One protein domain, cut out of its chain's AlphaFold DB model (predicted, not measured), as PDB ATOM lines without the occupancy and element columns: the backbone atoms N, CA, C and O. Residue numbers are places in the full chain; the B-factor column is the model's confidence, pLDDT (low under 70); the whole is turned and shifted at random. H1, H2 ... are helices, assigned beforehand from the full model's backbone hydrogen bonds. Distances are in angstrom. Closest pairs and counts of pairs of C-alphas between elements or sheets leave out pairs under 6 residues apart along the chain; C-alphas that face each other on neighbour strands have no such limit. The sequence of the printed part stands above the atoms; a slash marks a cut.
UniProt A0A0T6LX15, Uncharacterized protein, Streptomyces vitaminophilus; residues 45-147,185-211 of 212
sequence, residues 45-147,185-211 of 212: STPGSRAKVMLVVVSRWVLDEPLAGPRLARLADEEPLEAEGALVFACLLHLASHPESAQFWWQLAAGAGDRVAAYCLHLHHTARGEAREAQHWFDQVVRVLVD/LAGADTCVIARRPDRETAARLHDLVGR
ATOM      1  N   SER A  45      52.215 -16.862 -32.082       62.31
ATOM      2  CA  SER A  45      53.120 -16.355 -31.040       62.31
ATOM      3  C   SER A  45      52.467 -15.326 -30.110       62.31
ATOM      4  O   SER A  45      53.160 -14.505 -29.507       62.31
ATOM      5  N   THR A  46      51.136 -15.339 -29.993       76.25
ATOM      6  CA  THR A  46      50.452 -14.485 -29.014       76.25
ATOM      7  C   THR A  46      50.917 -14.825 -27.593       76.25
ATOM      8  O   THR A  46      51.279 -15.977 -27.321       76.25
ATOM      9  N   PRO A  47      50.885 -13.855 -26.661       72.25
ATOM     10  CA  PRO A  47      51.155 -14.114 -25.247       72.25
ATOM     11  C   PRO A  47      50.342 -15.295 -24.703       72.25
ATOM     12  O   PRO A  47      50.897 -16.157 -24.028       72.25
ATOM     13  N   GLY A  48      49.069 -15.409 -25.097       76.25
ATOM     14  CA  GLY A  48      48.209 -16.522 -24.702       76.25
ATOM     15  C   GLY A  48      48.665 -17.883 -25.239       76.25
ATOM     16  O   GLY A  48      48.701 -18.853 -24.484       76.25
ATOM     17  N   SER A  49      49.080 -17.980 -26.508       74.25
ATOM     18  CA  SER A  49      49.616 -19.235 -27.064       74.25
ATOM     19  C   SER A  49      50.900 -19.677 -26.361       74.25
ATOM     20  O   SER A  49      51.062 -20.857 -26.055       74.25
ATOM     21  N   ARG A  50      51.801 -18.734 -26.054       73.81
ATOM     22  CA  ARG A  50      53.026 -19.031 -25.297       73.81
ATOM     23  C   ARG A  50      52.713 -19.459 -23.867       73.81
ATOM     24  O   ARG A  50      53.320 -20.408 -23.384       73.81
ATOM     25  N   ALA A  51      51.742 -18.812 -23.224       79.19
ATOM     26  CA  ALA A  51      51.313 -19.166 -21.877       79.19
ATOM     27  C   ALA A  51      50.725 -20.582 -21.810       79.19
ATOM     28  O   ALA A  51      51.063 -21.325 -20.896       79.19
ATOM     29  N   LYS A  52      49.942 -21.005 -22.817       81.12
ATOM     30  CA  LYS A  52      49.457 -22.395 -22.928       81.12
ATOM     31  C   LYS A  52      50.605 -23.401 -22.999       81.12
ATOM     32  O   LYS A  52      50.591 -24.389 -22.274       81.12
ATOM     33  N   VAL A  53      51.599 -23.143 -23.852       75.50
ATOM     34  CA  VAL A  53      52.775 -24.020 -23.980       75.50
ATOM     35  C   VAL A  53      53.558 -24.072 -22.670       75.50
ATOM     36  O   VAL A  53      53.900 -25.154 -22.205       75.50
ATOM     37  N   MET A  54      53.803 -22.917 -22.050       76.56
ATOM     38  CA  MET A  54      54.534 -22.847 -20.787       76.56
ATOM     39  C   MET A  54      53.792 -23.565 -19.655       76.56
ATOM     40  O   MET A  54      54.417 -24.276 -18.878       76.56
ATOM     41  N   LEU A  55      52.464 -23.443 -19.586       86.56
ATOM     42  CA  LEU A  55      51.663 -24.104 -18.556       86.56
ATOM     43  C   LEU A  55      51.758 -25.630 -18.655       86.56
ATOM     44  O   LEU A  55      51.873 -26.303 -17.631       86.56
ATOM     45  N   VAL A  56      51.791 -26.174 -19.876       82.12
ATOM     46  CA  VAL A  56      52.036 -27.606 -20.109       82.12
ATOM     47  C   VAL A  56      53.431 -28.008 -19.637       82.12
ATOM     48  O   VAL A  56      53.573 -29.028 -18.968       82.12
ATOM     49  N   VAL A  57      54.456 -27.215 -19.961       78.25
ATOM     50  CA  VAL A  57      55.846 -27.489 -19.560       78.25
ATOM     51  C   VAL A  57      55.989 -27.499 -18.039       78.25
ATOM     52  O   VAL A  57      56.496 -28.472 -17.488       78.25
ATOM     53  N   VAL A  58      55.496 -26.462 -17.359       78.62
ATOM     54  CA  VAL A  58      55.540 -26.366 -15.893       78.62
ATOM     55  C   VAL A  58      54.756 -27.510 -15.255       78.62
ATOM     56  O   VAL A  58      55.254 -28.144 -14.332       78.62
ATOM     57  N   SER A  59      53.567 -27.831 -15.778       84.31
ATOM     58  CA  SER A  59      52.752 -28.925 -15.237       84.31
ATOM     59  C   SER A  59      53.439 -30.279 -15.370       84.31
ATOM     60  O   SER A  59      53.387 -31.075 -14.441       84.31
ATOM     61  N   ARG A  60      54.115 -30.544 -16.495       82.56
ATOM     62  CA  ARG A  60      54.917 -31.765 -16.653       82.56
ATOM     63  C   ARG A  60      56.096 -31.790 -15.693       82.56
ATOM     64  O   ARG A  60      56.306 -32.798 -15.044       82.56
ATOM     65  N   TRP A  61      56.812 -30.680 -15.546       79.50
ATOM     66  CA  TRP A  61      57.936 -30.606 -14.615       79.50
ATOM     67  C   TRP A  61      57.528 -30.869 -13.158       79.50
ATOM     68  O   TRP A  61      58.206 -31.614 -12.462       79.50
ATOM     69  N   VAL A  62      56.389 -30.323 -12.717       82.69
ATOM     70  CA  VAL A  62      55.828 -30.602 -11.384       82.69
ATOM     71  C   VAL A  62      55.545 -32.096 -11.199       82.69
ATOM     72  O   VAL A  62      55.781 -32.632 -10.120       82.69
ATOM     73  N   LEU A  63      55.042 -32.769 -12.237       82.06
ATOM     74  CA  LEU A  63      54.741 -34.203 -12.193       82.06
ATOM     75  C   LEU A  63      55.988 -35.088 -12.309       82.06
ATOM     76  O   LEU A  63      55.958 -36.219 -11.836       82.06
ATOM     77  N   ASP A  64      57.067 -34.579 -12.903       74.19
ATOM     78  CA  ASP A  64      58.353 -35.274 -13.045       74.19
ATOM     79  C   ASP A  64      59.160 -35.312 -11.740       74.19
ATOM     80  O   ASP A  64      60.151 -36.040 -11.642       74.19
ATOM     81  N   GLU A  65      58.777 -34.521 -10.739       73.69
ATOM     82  CA  GLU A  65      59.502 -34.440  -9.478       73.69
ATOM     83  C   GLU A  65      59.303 -35.729  -8.638       73.69
ATOM     84  O   GLU A  65      58.175 -36.206  -8.493       73.69
ATOM     85  N   PRO A  66      60.369 -36.330  -8.060       70.88
ATOM     86  CA  PRO A  66      60.288 -37.638  -7.390       70.88
ATOM     87  C   PRO A  66      59.294 -37.732  -6.222       70.88
ATOM     88  O   PRO A  66      58.839 -38.823  -5.873       70.88
ATOM     89  N   LEU A  67      58.963 -36.602  -5.596       75.62
ATOM     90  CA  LEU A  67      58.025 -36.519  -4.481       75.62
ATOM     91  C   LEU A  67      56.592 -36.217  -4.947       75.62
ATOM     92  O   LEU A  67      55.699 -36.181  -4.100       75.62
ATOM     93  N   ALA A  68      56.328 -36.071  -6.251       79.31
ATOM     94  CA  ALA A  68      54.990 -35.815  -6.785       79.31
ATOM     95  C   ALA A  68      53.991 -36.916  -6.389       79.31
ATOM     96  O   ALA A  68      52.922 -36.614  -5.859       79.31
ATOM     97  N   GLY A  69      54.360 -38.192  -6.553       80.19
ATOM     98  CA  GLY A  69      53.536 -39.332  -6.125       80.19
ATOM     99  C   GLY A  69      53.229 -39.320  -4.617       80.19
ATOM    100  O   GLY A  69      52.056 -39.293  -4.243       80.19
ATOM    101  N   PRO A  70      54.247 -39.276  -3.734       83.44
ATOM    102  CA  PRO A  70      54.048 -39.165  -2.288       83.44
ATOM    103  C   PRO A  70      53.213 -37.956  -1.842       83.44
ATOM    104  O   PRO A  70      52.364 -38.100  -0.968       83.44
ATOM    105  N   ARG A  71      53.410 -36.773  -2.438       84.88
ATOM    106  CA  ARG A  71      52.606 -35.574  -2.136       84.88
ATOM    107  C   ARG A  71      51.152 -35.743  -2.557       84.88
ATOM    108  O   ARG A  71      50.252 -35.350  -1.820       84.88
ATOM    109  N   LEU A  72      50.913 -36.361  -3.714       84.62
ATOM    110  CA  LEU A  72      49.562 -36.681  -4.160       84.62
ATOM    111  C   LEU A  72      48.897 -37.722  -3.243       84.62
ATOM    112  O   LEU A  72      47.707 -37.612  -2.968       84.62
ATOM    113  N   ALA A  73      49.662 -38.686  -2.719       85.06
ATOM    114  CA  ALA A  73      49.176 -39.675  -1.754       85.06
ATOM    115  C   ALA A  73      48.811 -39.041  -0.404       85.06
ATOM    116  O   ALA A  73      47.736 -39.310   0.122       85.06
ATOM    117  N   ARG A  74      49.635 -38.124   0.123       85.00
ATOM    118  CA  ARG A  74      49.285 -37.344   1.326       85.00
ATOM    119  C   ARG A  74      48.045 -36.492   1.107       85.00
ATOM    120  O   ARG A  74      47.155 -36.466   1.955       85.00
ATOM    121  N   LEU A  75      47.921 -35.886  -0.078       84.62
ATOM    122  CA  LEU A  75      46.681 -35.230  -0.470       84.62
ATOM    123  C   LEU A  75      45.519 -36.221  -0.590       84.62
ATOM    124  O   LEU A  75      44.396 -35.789  -0.448       84.62
ATOM    125  N   ALA A  76      45.691 -37.521  -0.796       84.75
ATOM    126  CA  ALA A  76      44.572 -38.467  -0.712       84.75
ATOM    127  C   ALA A  76      44.231 -38.841   0.747       84.75
ATOM    128  O   ALA A  76      43.063 -39.066   1.063       84.75
ATOM    129  N   ASP A  77      45.233 -38.857   1.632       79.81
ATOM    130  CA  ASP A  77      45.168 -39.522   2.939       79.81
ATOM    131  C   ASP A  77      44.938 -38.614   4.160       79.81
ATOM    132  O   ASP A  77      44.281 -39.057   5.105       79.81
ATOM    133  N   GLU A  78      45.453 -37.378   4.181       65.38
ATOM    134  CA  GLU A  78      45.586 -36.597   5.425       65.38
ATOM    135  C   GLU A  78      44.870 -35.235   5.430       65.38
ATOM    136  O   GLU A  78      44.912 -34.472   4.471       65.38
ATOM    137  N   GLU A  79      44.276 -34.864   6.563       60.53
ATOM    138  CA  GLU A  79      44.140 -33.453   6.944       60.53
ATOM    139  C   GLU A  79      45.364 -33.088   7.799       60.53
ATOM    140  O   GLU A  79      45.652 -33.816   8.754       60.53
ATOM    141  N   PRO A  80      46.078 -31.985   7.514       70.31
ATOM    142  CA  PRO A  80      45.654 -30.845   6.705       70.31
ATOM    143  C   PRO A  80      45.992 -30.958   5.214       70.31
ATOM    144  O   PRO A  80      46.930 -31.627   4.795       70.31
ATOM    145  N   LEU A  81      45.234 -30.220   4.412       75.06
ATOM    146  CA  LEU A  81      45.477 -30.043   2.989       75.06
ATOM    147  C   LEU A  81      46.860 -29.411   2.703       75.06
ATOM    148  O   LEU A  81      47.060 -28.215   2.917       75.06
ATOM    149  N   GLU A  82      47.793 -30.208   2.179       84.56
ATOM    150  CA  GLU A  82      49.134 -29.753   1.782       84.56
ATOM    151  C   GLU A  82      49.106 -29.007   0.434       84.56
ATOM    152  O   GLU A  82      48.540 -29.484  -0.558       84.56
ATOM    153  N   ALA A  83      49.752 -27.838   0.383       87.25
ATOM    154  CA  ALA A  83      49.783 -26.976  -0.799       87.25
ATOM    155  C   ALA A  83      50.491 -27.654  -1.985       87.25
ATOM    156  O   ALA A  83      50.032 -27.570  -3.125       87.25
ATOM    157  N   GLU A  84      51.564 -28.388  -1.706       86.06
ATOM    158  CA  GLU A  84      52.377 -29.073  -2.704       86.06
ATOM    159  C   GLU A  84      51.618 -30.254  -3.326       86.06
ATOM    160  O   GLU A  84      51.718 -30.501  -4.528       86.06
ATOM    161  N   GLY A  85      50.809 -30.964  -2.532       87.44
ATOM    162  CA  GLY A  85      49.905 -31.997  -3.038       87.44
ATOM    163  C   GLY A  85      48.825 -31.407  -3.944       87.44
ATOM    164  O   GLY A  85      48.566 -31.932  -5.030       87.44
ATOM    165  N   ALA A  86      48.226 -30.282  -3.536       91.81
ATOM    166  CA  ALA A  86      47.222 -29.565  -4.324       91.81
ATOM    167  C   ALA A  86      47.787 -29.051  -5.662       91.81
ATOM    168  O   ALA A  86      47.120 -29.171  -6.691       91.81
ATOM    169  N   LEU A  87      49.030 -28.552  -5.675       91.50
ATOM    170  CA  LEU A  87      49.747 -28.171  -6.896       91.50
ATOM    171  C   LEU A  87      49.900 -29.358  -7.860       91.50
ATOM    172  O   LEU A  87      49.565 -29.235  -9.041       91.50
ATOM    173  N   VAL A  88      50.383 -30.501  -7.363       90.62
ATOM    174  CA  VAL A  88      50.570 -31.723  -8.167       90.62
ATOM    175  C   VAL A  88      49.241 -32.172  -8.773       90.62
ATOM    176  O   VAL A  88      49.162 -32.433  -9.977       90.62
ATOM    177  N   PHE A  89      48.175 -32.199  -7.968       92.81
ATOM    178  CA  PHE A  89      46.852 -32.592  -8.445       92.81
ATOM    179  C   PHE A  89      46.306 -31.631  -9.509       92.81
ATOM    180  O   PHE A  89      45.805 -32.070 -10.545       92.81
ATOM    181  N   ALA A  90      46.469 -30.323  -9.314       93.75
ATOM    182  CA  ALA A  90      46.066 -29.317 -10.290       93.75
ATOM    183  C   ALA A  90      46.793 -29.472 -11.639       93.75
ATOM    184  O   ALA A  90      46.169 -29.389 -12.698       93.75
ATOM    185  N   CYS A  91      48.101 -29.747 -11.617       91.38
ATOM    186  CA  CYS A  91      48.890 -30.002 -12.824       91.38
ATOM    187  C   CYS A  91      48.444 -31.281 -13.550       91.38
ATOM    188  O   CYS A  91      48.345 -31.281 -14.779       91.38
ATOM    189  N   LEU A  92      48.099 -32.339 -12.808       90.44
ATOM    190  CA  LEU A  92      47.515 -33.558 -13.371       90.44
ATOM    191  C   LEU A  92      46.162 -33.270 -14.041       90.44
ATOM    192  O   LEU A  92      45.960 -33.635 -15.200       90.44
ATOM    193  N   LEU A  93      45.266 -32.550 -13.360       90.12
ATOM    194  CA  LEU A  93      43.958 -32.152 -13.894       90.12
ATOM    195  C   LEU A  93      44.084 -31.297 -15.156       90.12
ATOM    196  O   LEU A  93      43.346 -31.501 -16.122       90.12
ATOM    197  N   HIS A  94      45.043 -30.369 -15.185       91.50
ATOM    198  CA  HIS A  94      45.303 -29.541 -16.356       91.50
ATOM    199  C   HIS A  94      45.683 -30.384 -17.578       91.50
ATOM    200  O   HIS A  94      45.095 -30.214 -18.649       91.50
ATOM    201  N   LEU A  95      46.631 -31.313 -17.419       88.56
ATOM    202  CA  LEU A  95      47.076 -32.183 -18.511       88.56
ATOM    203  C   LEU A  95      46.009 -33.201 -18.924       88.56
ATOM    204  O   LEU A  95      45.959 -33.597 -20.088       88.56
ATOM    205  N   ALA A  96      45.109 -33.556 -18.011       86.06
ATOM    206  CA  ALA A  96      43.935 -34.365 -18.294       86.06
ATOM    207  C   ALA A  96      42.734 -33.562 -18.829       86.06
ATOM    208  O   ALA A  96      41.626 -34.083 -18.876       86.06
ATOM    209  N   SER A  97      42.927 -32.307 -19.248       86.06
ATOM    210  CA  SER A  97      41.879 -31.453 -19.833       86.06
ATOM    211  C   SER A  97      40.704 -31.113 -18.899       86.06
ATOM    212  O   SER A  97      39.596 -30.876 -19.372       86.06
ATOM    213  N   HIS A  98      40.961 -30.982 -17.592       88.19
ATOM    214  CA  HIS A  98      40.014 -30.479 -16.582       88.19
ATOM    215  C   HIS A  98      40.439 -29.082 -16.070       88.19
ATOM    216  O   HIS A  98      40.858 -28.933 -14.919       88.19
ATOM    217  N   PRO A  99      40.388 -28.028 -16.913       86.50
ATOM    218  CA  PRO A  99      40.987 -26.726 -16.610       86.50
ATOM    219  C   PRO A  99      40.311 -25.970 -15.459       86.50
ATOM    220  O   PRO A  99      40.998 -25.250 -14.742       86.50
ATOM    221  N   GLU A 100      38.999 -26.126 -15.271       88.88
ATOM    222  CA  GLU A 100      38.246 -25.470 -14.187       88.88
ATOM    223  C   GLU A 100      38.600 -26.078 -12.825       88.88
ATOM    224  O   GLU A 100      38.849 -25.367 -11.853       88.88
ATOM    225  N   SER A 101      38.729 -27.407 -12.778       90.25
ATOM    226  CA  SER A 101      39.196 -28.111 -11.586       90.25
ATOM    227  C   SER A 101      40.655 -27.763 -11.281       90.25
ATOM    228  O   SER A 101      40.984 -27.439 -10.145       90.25
ATOM    229  N   ALA A 102      41.525 -27.750 -12.296       94.25
ATOM    230  CA  ALA A 102      42.920 -27.342 -12.135       94.25
ATOM    231  C   ALA A 102      43.043 -25.921 -11.562       94.25
ATOM    232  O   ALA A 102      43.817 -25.695 -10.636       94.25
ATOM    233  N   GLN A 103      42.238 -24.978 -12.062       95.44
ATOM    234  CA  GLN A 103      42.206 -23.611 -11.549       95.44
ATOM    235  C   GLN A 103      41.854 -23.571 -10.059       95.44
ATOM    236  O   GLN A 103      42.559 -22.909  -9.300       95.44
ATOM    237  N   PHE A 104      40.810 -24.286  -9.635       94.38
ATOM    238  CA  PHE A 104      40.418 -24.358  -8.225       94.38
ATOM    239  C   PHE A 104      41.570 -24.850  -7.337       94.38
ATOM    240  O   PHE A 104      41.907 -24.220  -6.333       94.38
ATOM    241  N   TRP A 105      42.218 -25.945  -7.730       94.69
ATOM    242  CA  TRP A 105      43.304 -26.539  -6.953       94.69
ATOM    243  C   TRP A 105      44.569 -25.672  -6.937       94.69
ATOM    244  O   TRP A 105      45.214 -25.551  -5.894       94.69
ATOM    245  N   TRP A 106      44.885 -24.977  -8.034       95.88
ATOM    246  CA  TRP A 106      45.947 -23.971  -8.014       95.88
ATOM    247  C   TRP A 106      45.600 -22.776  -7.124       95.88
ATOM    248  O   TRP A 106      46.481 -22.282  -6.433       95.88
ATOM    249  N   GLN A 107      44.347 -22.305  -7.100       95.31
ATOM    250  CA  GLN A 107      43.938 -21.201  -6.214       95.31
ATOM    251  C   GLN A 107      44.099 -21.580  -4.745       95.31
ATOM    252  O   GLN A 107      44.549 -20.764  -3.942       95.31
ATOM    253  N   LEU A 108      43.774 -22.827  -4.409       92.12
ATOM    254  CA  LEU A 108      43.920 -23.374  -3.070       92.12
ATOM    255  C   LEU A 108      45.398 -23.442  -2.645       92.12
ATOM    256  O   LEU A 108      45.757 -22.914  -1.594       92.12
ATOM    257  N   ALA A 109      46.266 -23.999  -3.495       92.25
ATOM    258  CA  ALA A 109      47.709 -24.060  -3.246       92.25
ATOM    259  C   ALA A 109      48.353 -22.660  -3.186       92.25
ATOM    260  O   ALA A 109      49.135 -22.365  -2.283       92.25
ATOM    261  N   ALA A 110      47.978 -21.759  -4.098       91.31
ATOM    262  CA  ALA A 110      48.463 -20.382  -4.111       91.31
ATOM    263  C   ALA A 110      48.002 -19.598  -2.870       91.31
ATOM    264  O   ALA A 110      48.772 -18.818  -2.313       91.31
ATOM    265  N   GLY A 111      46.774 -19.837  -2.396       88.69
ATOM    266  CA  GLY A 111      46.263 -19.283  -1.141       88.69
ATOM    267  C   GLY A 111      47.049 -19.746   0.089       88.69
ATOM    268  O   GLY A 111      47.175 -18.990   1.050       88.69
ATOM    269  N   ALA A 112      47.637 -20.944   0.031       87.69
ATOM    270  CA  ALA A 112      48.556 -21.471   1.038       87.69
ATOM    271  C   ALA A 112      50.020 -21.005   0.850       87.69
ATOM    272  O   ALA A 112      50.884 -21.355   1.651       87.69
ATOM    273  N   GLY A 113      50.305 -20.179  -0.164       82.38
ATOM    274  CA  GLY A 113      51.626 -19.593  -0.413       82.38
ATOM    275  C   GLY A 113      52.479 -20.317  -1.458       82.38
ATOM    276  O   GLY A 113      53.640 -19.939  -1.649       82.38
ATOM    277  N   ASP A 114      51.935 -21.316  -2.162       84.69
ATOM    278  CA  ASP A 114      52.654 -21.991  -3.243       84.69
ATOM    279  C   ASP A 114      52.830 -21.058  -4.457       84.69
ATOM    280  O   ASP A 114      51.881 -20.640  -5.130       84.69
ATOM    281  N   ARG A 115      54.090 -20.724  -4.747       82.50
ATOM    282  CA  ARG A 115      54.460 -19.783  -5.816       82.50
ATOM    283  C   ARG A 115      54.305 -20.390  -7.205       82.50
ATOM    284  O   ARG A 115      54.026 -19.661  -8.157       82.50
ATOM    285  N   VAL A 116      54.512 -21.699  -7.337       84.62
ATOM    286  CA  VAL A 116      54.374 -22.402  -8.617       84.62
ATOM    287  C   VAL A 116      52.898 -22.444  -8.996       84.62
ATOM    288  O   VAL A 116      52.562 -22.160 -10.142       84.62
ATOM    289  N   ALA A 117      52.004 -22.662  -8.029       91.56
ATOM    290  CA  ALA A 117      50.561 -22.587  -8.234       91.56
ATOM    291  C   ALA A 117      50.103 -21.182  -8.664       91.56
ATOM    292  O   ALA A 117      49.355 -21.046  -9.636       91.56
ATOM    293  N   ALA A 118      50.608 -20.127  -8.013       90.06
ATOM    294  CA  ALA A 118      50.340 -18.745  -8.422       90.06
ATOM    295  C   ALA A 118      50.841 -18.456  -9.852       90.06
ATOM    296  O   ALA A 118      50.151 -17.804 -10.640       90.06
ATOM    297  N   TYR A 119      51.998 -18.999 -10.241       86.81
ATOM    298  CA  TYR A 119      52.493 -18.872 -11.610       86.81
ATOM    299  C   TYR A 119      51.644 -19.643 -12.628       86.81
ATOM    300  O   TYR A 119      51.328 -19.114 -13.697       86.81
ATOM    301  N   CYS A 120      51.208 -20.859 -12.294       93.44
ATOM    302  CA  CYS A 120      50.278 -21.624 -13.120       93.44
ATOM    303  C   CYS A 120      48.970 -20.851 -13.357       93.44
ATOM    304  O   CYS A 120      48.479 -20.825 -14.486       93.44
ATOM    305  N   LEU A 121      48.452 -20.142 -12.347       95.81
ATOM    306  CA  LEU A 121      47.282 -19.266 -12.490       95.81
ATOM    307  C   LEU A 121      47.552 -18.059 -13.387       95.81
ATOM    308  O   LEU A 121      46.734 -17.755 -14.257       95.81
ATOM    309  N   HIS A 122      48.704 -17.405 -13.238       92.75
ATOM    310  CA  HIS A 122      49.115 -16.337 -14.150       92.75
ATOM    311  C   HIS A 122      49.111 -16.818 -15.612       92.75
ATOM    312  O   HIS A 122      48.523 -16.171 -16.484       92.75
ATOM    313  N   LEU A 123      49.713 -17.979 -15.885       89.19
ATOM    314  CA  LEU A 123      49.743 -18.571 -17.223       89.19
ATOM    315  C   LEU A 123      48.345 -18.980 -17.707       89.19
ATOM    316  O   LEU A 123      48.009 -18.744 -18.869       89.19
ATOM    317  N   HIS A 124      47.515 -19.544 -16.827       95.44
ATOM    318  CA  HIS A 124      46.136 -19.930 -17.123       95.44
ATOM    319  C   HIS A 124      45.288 -18.727 -17.563       95.44
ATOM    320  O   HIS A 124      44.645 -18.769 -18.613       95.44
ATOM    321  N   HIS A 125      45.336 -17.627 -16.813       94.38
ATOM    322  CA  HIS A 125      44.608 -16.400 -17.139       94.38
ATOM    323  C   HIS A 125      45.193 -15.694 -18.376       94.38
ATOM    324  O   HIS A 125      44.450 -15.249 -19.253       94.38
ATOM    325  N   THR A 126      46.521 -15.697 -18.546       89.44
ATOM    326  CA  THR A 126      47.181 -15.171 -19.759       89.44
ATOM    327  C   THR A 126      46.753 -15.940 -21.011       89.44
ATOM    328  O   THR A 126      46.472 -15.344 -22.052       89.44
ATOM    329  N   ALA A 127      46.641 -17.268 -20.916       90.12
ATOM    330  CA  ALA A 127      46.164 -18.136 -21.992       90.12
ATOM    331  C   ALA A 127      44.715 -17.847 -22.424       90.12
ATOM    332  O   ALA A 127      44.348 -18.161 -23.563       90.12
ATOM    333  N   ARG A 128      43.911 -17.263 -21.529       93.69
ATOM    334  CA  ARG A 128      42.502 -16.893 -21.732       93.69
ATOM    335  C   ARG A 128      42.311 -15.417 -22.099       93.69
ATOM    336  O   ARG A 128      41.209 -15.025 -22.463       93.69
ATOM    337  N   GLY A 129      43.378 -14.615 -22.058       90.69
ATOM    338  CA  GLY A 129      43.315 -13.168 -22.293       90.69
ATOM    339  C   GLY A 129      42.757 -12.371 -21.107       90.69
ATOM    340  O   GLY A 129      42.404 -11.206 -21.265       90.69
ATOM    341  N   GLU A 130      42.692 -12.979 -19.924       94.00
ATOM    342  CA  GLU A 130      42.188 -12.385 -18.683       94.00
ATOM    343  C   GLU A 130      43.318 -11.588 -18.012       94.00
ATOM    344  O   GLU A 130      43.978 -12.041 -17.079       94.00
ATOM    345  N   ALA A 131      43.617 -10.409 -18.568       87.88
ATOM    346  CA  ALA A 131      44.818  -9.644 -18.223       87.88
ATOM    347  C   ALA A 131      44.866  -9.187 -16.754       87.88
ATOM    348  O   ALA A 131      45.940  -9.151 -16.156       87.88
ATOM    349  N   ARG A 132      43.714  -8.849 -16.160       92.62
ATOM    350  CA  ARG A 132      43.642  -8.371 -14.773       92.62
ATOM    351  C   ARG A 132      43.965  -9.491 -13.787       92.62
ATOM    352  O   ARG A 132      44.758  -9.296 -12.871       92.62
ATOM    353  N   GLU A 133      43.361 -10.651 -13.986       93.25
ATOM    354  CA  GLU A 133      43.572 -11.845 -13.178       93.25
ATOM    355  C   GLU A 133      45.000 -12.363 -13.366       93.25
ATOM    356  O   GLU A 133      45.678 -12.672 -12.387       93.25
ATOM    357  N   ALA A 134      45.500 -12.376 -14.606       89.38
ATOM    358  CA  ALA A 134      46.880 -12.740 -14.901       89.38
ATOM    359  C   ALA A 134      47.882 -11.852 -14.151       89.38
ATOM    360  O   ALA A 134      48.838 -12.377 -13.578       89.38
ATOM    361  N   GLN A 135      47.657 -10.534 -14.124       86.38
ATOM    362  CA  GLN A 135      48.515  -9.612 -13.383       86.38
ATOM    363  C   GLN A 135      48.415  -9.836 -11.875       86.38
ATOM    364  O   GLN A 135      49.440  -9.922 -11.210       86.38
ATOM    365  N   HIS A 136      47.201 -10.001 -11.340       91.81
ATOM    366  CA  HIS A 136      46.998 -10.247  -9.912       91.81
ATOM    367  C   HIS A 136      47.824 -11.436  -9.408       91.81
ATOM    368  O   HIS A 136      48.516 -11.329  -8.397       91.81
ATOM    369  N   TRP A 137      47.783 -12.560 -10.126       90.38
ATOM    370  CA  TRP A 137      48.554 -13.744  -9.753       90.38
ATOM    371  C   TRP A 137      50.055 -13.566  -9.972       90.38
ATOM    372  O   TRP A 137      50.843 -14.066  -9.172       90.38
ATOM    373  N   PHE A 138      50.468 -12.816 -10.995       82.69
ATOM    374  CA  PHE A 138      51.880 -12.487 -11.196       82.69
ATOM    375  C   PHE A 138      52.445 -11.645 -10.048       82.69
ATOM    376  O   PHE A 138      53.518 -11.952  -9.529       82.69
ATOM    377  N   ASP A 139      51.688 -10.645  -9.594       81.62
ATOM    378  CA  ASP A 139      52.052  -9.812  -8.450       81.62
ATOM    379  C   ASP A 139      52.206 -10.659  -7.181       81.62
ATOM    380  O   ASP A 139      53.137 -10.436  -6.406       81.62
ATOM    381  N   GLN A 140      51.349 -11.672  -6.985       82.44
ATOM    382  CA  GLN A 140      51.517 -12.632  -5.888       82.44
ATOM    383  C   GLN A 140      52.843 -13.377  -6.009       82.44
ATOM    384  O   GLN A 140      53.552 -13.473  -5.014       82.44
ATOM    385  N   VAL A 141      53.235 -13.847  -7.200       74.38
ATOM    386  CA  VAL A 141      54.533 -14.520  -7.359       74.38
ATOM    387  C   VAL A 141      55.684 -13.580  -6.997       74.38
ATOM    388  O   VAL A 141      56.524 -13.942  -6.174       74.38
ATOM    389  N   VAL A 142      55.705 -12.365  -7.555       69.94
ATOM    390  CA  VAL A 142      56.772 -11.372  -7.324       69.94
ATOM    391  C   VAL A 142      56.848 -10.958  -5.857       69.94
ATOM    392  O   VAL A 142      57.941 -10.849  -5.303       69.94
ATOM    393  N   ARG A 143      55.703 -10.785  -5.191       68.19
ATOM    394  CA  ARG A 143      55.644 -10.415  -3.775       68.19
ATOM    395  C   ARG A 143      56.363 -11.417  -2.874       68.19
ATOM    396  O   ARG A 143      56.951 -11.000  -1.886       68.19
ATOM    397  N   VAL A 144      56.350 -12.711  -3.202       55.38
ATOM    398  CA  VAL A 144      57.084 -13.720  -2.417       55.38
ATOM    399  C   VAL A 144      58.572 -13.796  -2.805       55.38
ATOM    400  O   VAL A 144      59.384 -14.330  -2.051       55.38
ATOM    401  N   LEU A 145      58.969 -13.264  -3.965       54.59
ATOM    402  CA  LEU A 145      60.386 -13.136  -4.349       54.59
ATOM    403  C   LEU A 145      61.089 -11.985  -3.624       54.59
ATOM    404  O   LEU A 145      62.308 -12.010  -3.474       54.59
ATOM    405  N   VAL A 146      60.323 -10.993  -3.180       51.91
ATOM    406  CA  VAL A 146      60.805  -9.841  -2.421       51.91
ATOM    407  C   VAL A 146      60.485 -10.077  -0.944       51.91
ATOM    408  O   VAL A 146      59.463  -9.613  -0.442       51.91
ATOM    409  N   ASP A 147      61.337 -10.825  -0.236       47.78
ATOM    410  CA  ASP A 147      61.290 -10.841   1.232       47.78
ATOM    411  C   ASP A 147      61.645  -9.425   1.736       47.78
ATOM    412  O   ASP A 147      62.735  -8.937   1.428       47.78
ATOM    413  N   LEU A 185      45.009 -40.424 -16.720       46.56
ATOM    414  CA  LEU A 185      45.069 -40.588 -15.260       46.56
ATOM    415  C   LEU A 185      43.926 -39.958 -14.455       46.56
ATOM    416  O   LEU A 185      43.707 -40.402 -13.336       46.56
ATOM    417  N   ALA A 186      43.199 -38.961 -14.966       49.19
ATOM    418  CA  ALA A 186      42.318 -38.166 -14.097       49.19
ATOM    419  C   ALA A 186      40.925 -38.748 -13.819       49.19
ATOM    420  O   ALA A 186      40.242 -38.205 -12.961       49.19
ATOM    421  N   GLY A 187      40.500 -39.824 -14.495       45.16
ATOM    422  CA  GLY A 187      39.142 -40.359 -14.340       45.16
ATOM    423  C   GLY A 187      38.064 -39.380 -14.839       45.16
ATOM    424  O   GLY A 187      38.124 -38.172 -14.642       45.16
ATOM    425  N   ALA A 188      37.067 -39.885 -15.559       38.34
ATOM    426  CA  ALA A 188      35.972 -39.057 -16.060       38.34
ATOM    427  C   ALA A 188      34.933 -38.826 -14.951       38.34
ATOM    428  O   ALA A 188      33.849 -39.406 -14.986       38.34
ATOM    429  N   ASP A 189      35.266 -38.004 -13.956       41.97
ATOM    430  CA  ASP A 189      34.299 -37.596 -12.941       41.97
ATOM    431  C   ASP A 189      33.476 -36.404 -13.437       41.97
ATOM    432  O   ASP A 189      33.983 -35.347 -13.799       41.97
ATOM    433  N   THR A 190      32.155 -36.577 -13.434       42.66
ATOM    434  CA  THR A 190      31.147 -35.630 -13.950       42.66
ATOM    435  C   THR A 190      30.953 -34.374 -13.083       42.66
ATOM    436  O   THR A 190      29.997 -33.621 -13.277       42.66
ATOM    437  N   CYS A 191      31.837 -34.128 -12.112       44.38
ATOM    438  CA  CYS A 191      31.781 -32.953 -11.251       44.38
ATOM    439  C   CYS A 191      32.541 -31.784 -11.891       44.38
ATOM    440  O   CYS A 191      33.681 -31.942 -12.310       44.38
ATOM    441  N   VAL A 192      31.930 -30.593 -11.907       58.56
ATOM    442  CA  VAL A 192      32.536 -29.348 -12.432       58.56
ATOM    443  C   VAL A 192      33.896 -29.051 -11.771       58.56
ATOM    444  O   VAL A 192      34.804 -28.503 -12.394       58.56
ATOM    445  N   ILE A 193      34.064 -29.476 -10.514       67.88
ATOM    446  CA  ILE A 193      35.338 -29.446  -9.795       67.88
ATOM    447  C   ILE A 193      35.659 -30.873  -9.354       67.88
ATOM    448  O   ILE A 193      34.974 -31.423  -8.491       67.88
ATOM    449  N   ALA A 194      36.697 -31.468  -9.944       70.38
ATOM    450  CA  ALA A 194      37.202 -32.773  -9.547       70.38
ATOM    451  C   ALA A 194      37.464 -32.790  -8.037       70.38
ATOM    452  O   ALA A 194      38.150 -31.913  -7.492       70.38
ATOM    453  N   ARG A 195      36.876 -33.783  -7.361       73.94
ATOM    454  CA  ARG A 195      37.083 -33.997  -5.928       73.94
ATOM    455  C   ARG A 195      38.539 -34.381  -5.661       73.94
ATOM    456  O   ARG A 195      39.300 -34.671  -6.579       73.94
ATOM    457  N   ARG A 196      38.910 -34.349  -4.379       74.00
ATOM    458  CA  ARG A 196      40.207 -34.794  -3.850       74.00
ATOM    459  C   ARG A 196      40.634 -36.124  -4.510       74.00
ATOM    460  O   ARG A 196      39.766 -36.985  -4.666       74.00
ATOM    461  N   PRO A 197      41.911 -36.285  -4.907       77.62
ATOM    462  CA  PRO A 197      42.366 -37.484  -5.604       77.62
ATOM    463  C   PRO A 197      42.186 -38.724  -4.729       77.62
ATOM    464  O   PRO A 197      42.313 -38.654  -3.505       77.62
ATOM    465  N   ASP A 198      41.925 -39.865  -5.359       75.75
ATOM    466  CA  ASP A 198      41.928 -41.153  -4.678       75.75
ATOM    467  C   ASP A 198      43.352 -41.734  -4.561       75.75
ATOM    468  O   ASP A 198      44.304 -41.312  -5.230       75.75
ATOM    469  N   ARG A 199      43.508 -42.740  -3.688       75.38
ATOM    470  CA  ARG A 199      44.787 -43.453  -3.506       75.38
ATOM    471  C   ARG A 199      45.284 -44.113  -4.790       75.38
ATOM    472  O   ARG A 199      46.490 -44.268  -4.971       75.38
ATOM    473  N   GLU A 200      44.370 -44.516  -5.666       75.25
ATOM    474  CA  GLU A 200      44.706 -45.182  -6.921       75.25
ATOM    475  C   GLU A 200      45.389 -44.220  -7.902       75.25
ATOM    476  O   GLU A 200      46.410 -44.569  -8.499       75.25
ATOM    477  N   THR A 201      44.900 -42.983  -8.009       77.62
ATOM    478  CA  THR A 201      45.524 -41.926  -8.816       77.62
ATOM    479  C   THR A 201      46.935 -41.608  -8.312       77.62
ATOM    480  O   THR A 201      47.865 -41.489  -9.113       77.62
ATOM    481  N   ALA A 202      47.129 -41.541  -6.991       76.00
ATOM    482  CA  ALA A 202      48.445 -41.314  -6.390       76.00
ATOM    483  C   ALA A 202      49.440 -42.457  -6.664       76.00
ATOM    484  O   ALA A 202      50.585 -42.199  -7.045       76.00
ATOM    485  N   ALA A 203      48.999 -43.711  -6.530       72.50
ATOM    486  CA  ALA A 203      49.827 -44.886  -6.803       72.50
ATOM    487  C   ALA A 203      50.265 -44.954  -8.276       72.50
ATOM    488  O   ALA A 203      51.435 -45.195  -8.566       72.50
ATOM    489  N   ARG A 204      49.355 -44.655  -9.213       74.56
ATOM    490  CA  ARG A 204      49.670 -44.617 -10.651       74.56
ATOM    491  C   ARG A 204      50.702 -43.541 -10.996       74.56
ATOM    492  O   ARG A 204      51.590 -43.799 -11.806       74.56
ATOM    493  N   LEU A 205      50.608 -42.355 -10.389       77.12
ATOM    494  CA  LEU A 205      51.615 -41.305 -10.576       77.12
ATOM    495  C   LEU A 205      52.978 -41.735 -10.013       77.12
ATOM    496  O   LEU A 205      53.997 -41.543 -10.672       77.12
ATOM    497  N   HIS A 206      53.001 -42.354  -8.830       73.31
ATOM    498  CA  HIS A 206      54.234 -42.857  -8.219       73.31
ATOM    499  C   HIS A 206      54.938 -43.901  -9.101       73.31
ATOM    500  O   HIS A 206      56.137 -43.782  -9.350       73.31
ATOM    501  N   ASP A 207      54.190 -44.864  -9.645       73.38
ATOM    502  CA  ASP A 207      54.720 -45.883 -10.555       73.38
ATOM    503  C   ASP A 207      55.284 -45.286 -11.851       73.38
ATOM    504  O   ASP A 207      56.275 -45.785 -12.384       73.38
ATOM    505  N   LEU A 208      54.665 -44.228 -12.382       71.44
ATOM    506  CA  LEU A 208      55.141 -43.556 -13.595       71.44
ATOM    507  C   LEU A 208      56.454 -42.807 -13.365       71.44
ATOM    508  O   LEU A 208      57.343 -42.863 -14.214       71.44
ATOM    509  N   VAL A 209      56.591 -42.146 -12.215       69.56
ATOM    510  CA  VAL A 209      57.815 -41.426 -11.845       69.56
ATOM    511  C   VAL A 209      58.949 -42.401 -11.496       69.56
ATOM    512  O   VAL A 209      60.090 -42.161 -11.876       69.56
ATOM    513  N   GLY A 210      58.646 -43.530 -10.842       57.91
ATOM    514  CA  GLY A 210      59.633 -44.531 -10.408       57.91
ATOM    515  C   GLY A 210      60.182 -45.463 -11.499       57.91
ATOM    516  O   GLY A 210      61.125 -46.205 -11.244       57.91
ATOM    517  N   ARG A 211      59.614 -45.455 -12.713       61.84
ATOM    518  CA  ARG A 211      60.104 -46.239 -13.873       61.84
ATOM    519  C   ARG A 211      61.241 -45.558 -14.654       61.84
ATOM    520  O   ARG A 211      61.643 -46.081 -15.695       61.84
TER     521      ARG A 211
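AT A GLANCE: This is residues 45 to 147 and 185 to 211 of the 212 residues of an uncharacterized protein of Streptomyces vitaminophilus (UniProt A0A0T6LX15). Four helices, H3 to H6, fold back and forth, each running against the one before; the long H1 packs across one side, over H5 and part of H3, while H2 and H7 lie side by side at the H3 end. The printed part has 130 residues, with seven named helices, H1 to H7 along the chain, and no named strand: all helix. It is compact, with a radius of gyration of the C-alphas of 14.2 A, and rounded, spanning 37 by 33 by 30 A.

HOW THE PARTS SIT: H1, residues 47 to 64, touches H5, residues 115 to 128, opposite ways at a shallow tilt of 34 degrees, only just short of steep; their closest C-alphas, Gly 48 and Ala 127, are 3.8 A apart. With residues 56 to 63 alone, H1 touches H3, residues 83 to 95, at a steep tilt of 59 degrees. H2, residues 68 to 77, touches H7, residues 199 to 210, opposite ways at a shallow tilt of 14 degrees; the closest C-alphas, Gly 69 and His 206, are 4.2 A apart. H3, H4, residues 99 to 111, and H5 form an up-and-down bundle, helices running in alternating directions. H3 and H4 are a hairpin at 18 degrees, and so are H5 and H6, residues 131 to 145. In all seven helices every O i to N i+4 pair is within hydrogen-bond range.

IN THESE COORDINATES: H1 begins at C-alpha 47 (51.155, -14.114, -25.247) and is 25.5 A long; H5 measures 20.1 A and H6 21.1 A. H7 ends at C-alpha 210 (59.633, -44.531, -10.408).

THE WHOLE: Residues 148 to 184 are not printed; C-alphas 147 and 185 are 37.7 A apart. Residues 185 to 198 hold no named element. Confidence is under 70 at 21 residues, among them 185 to 193.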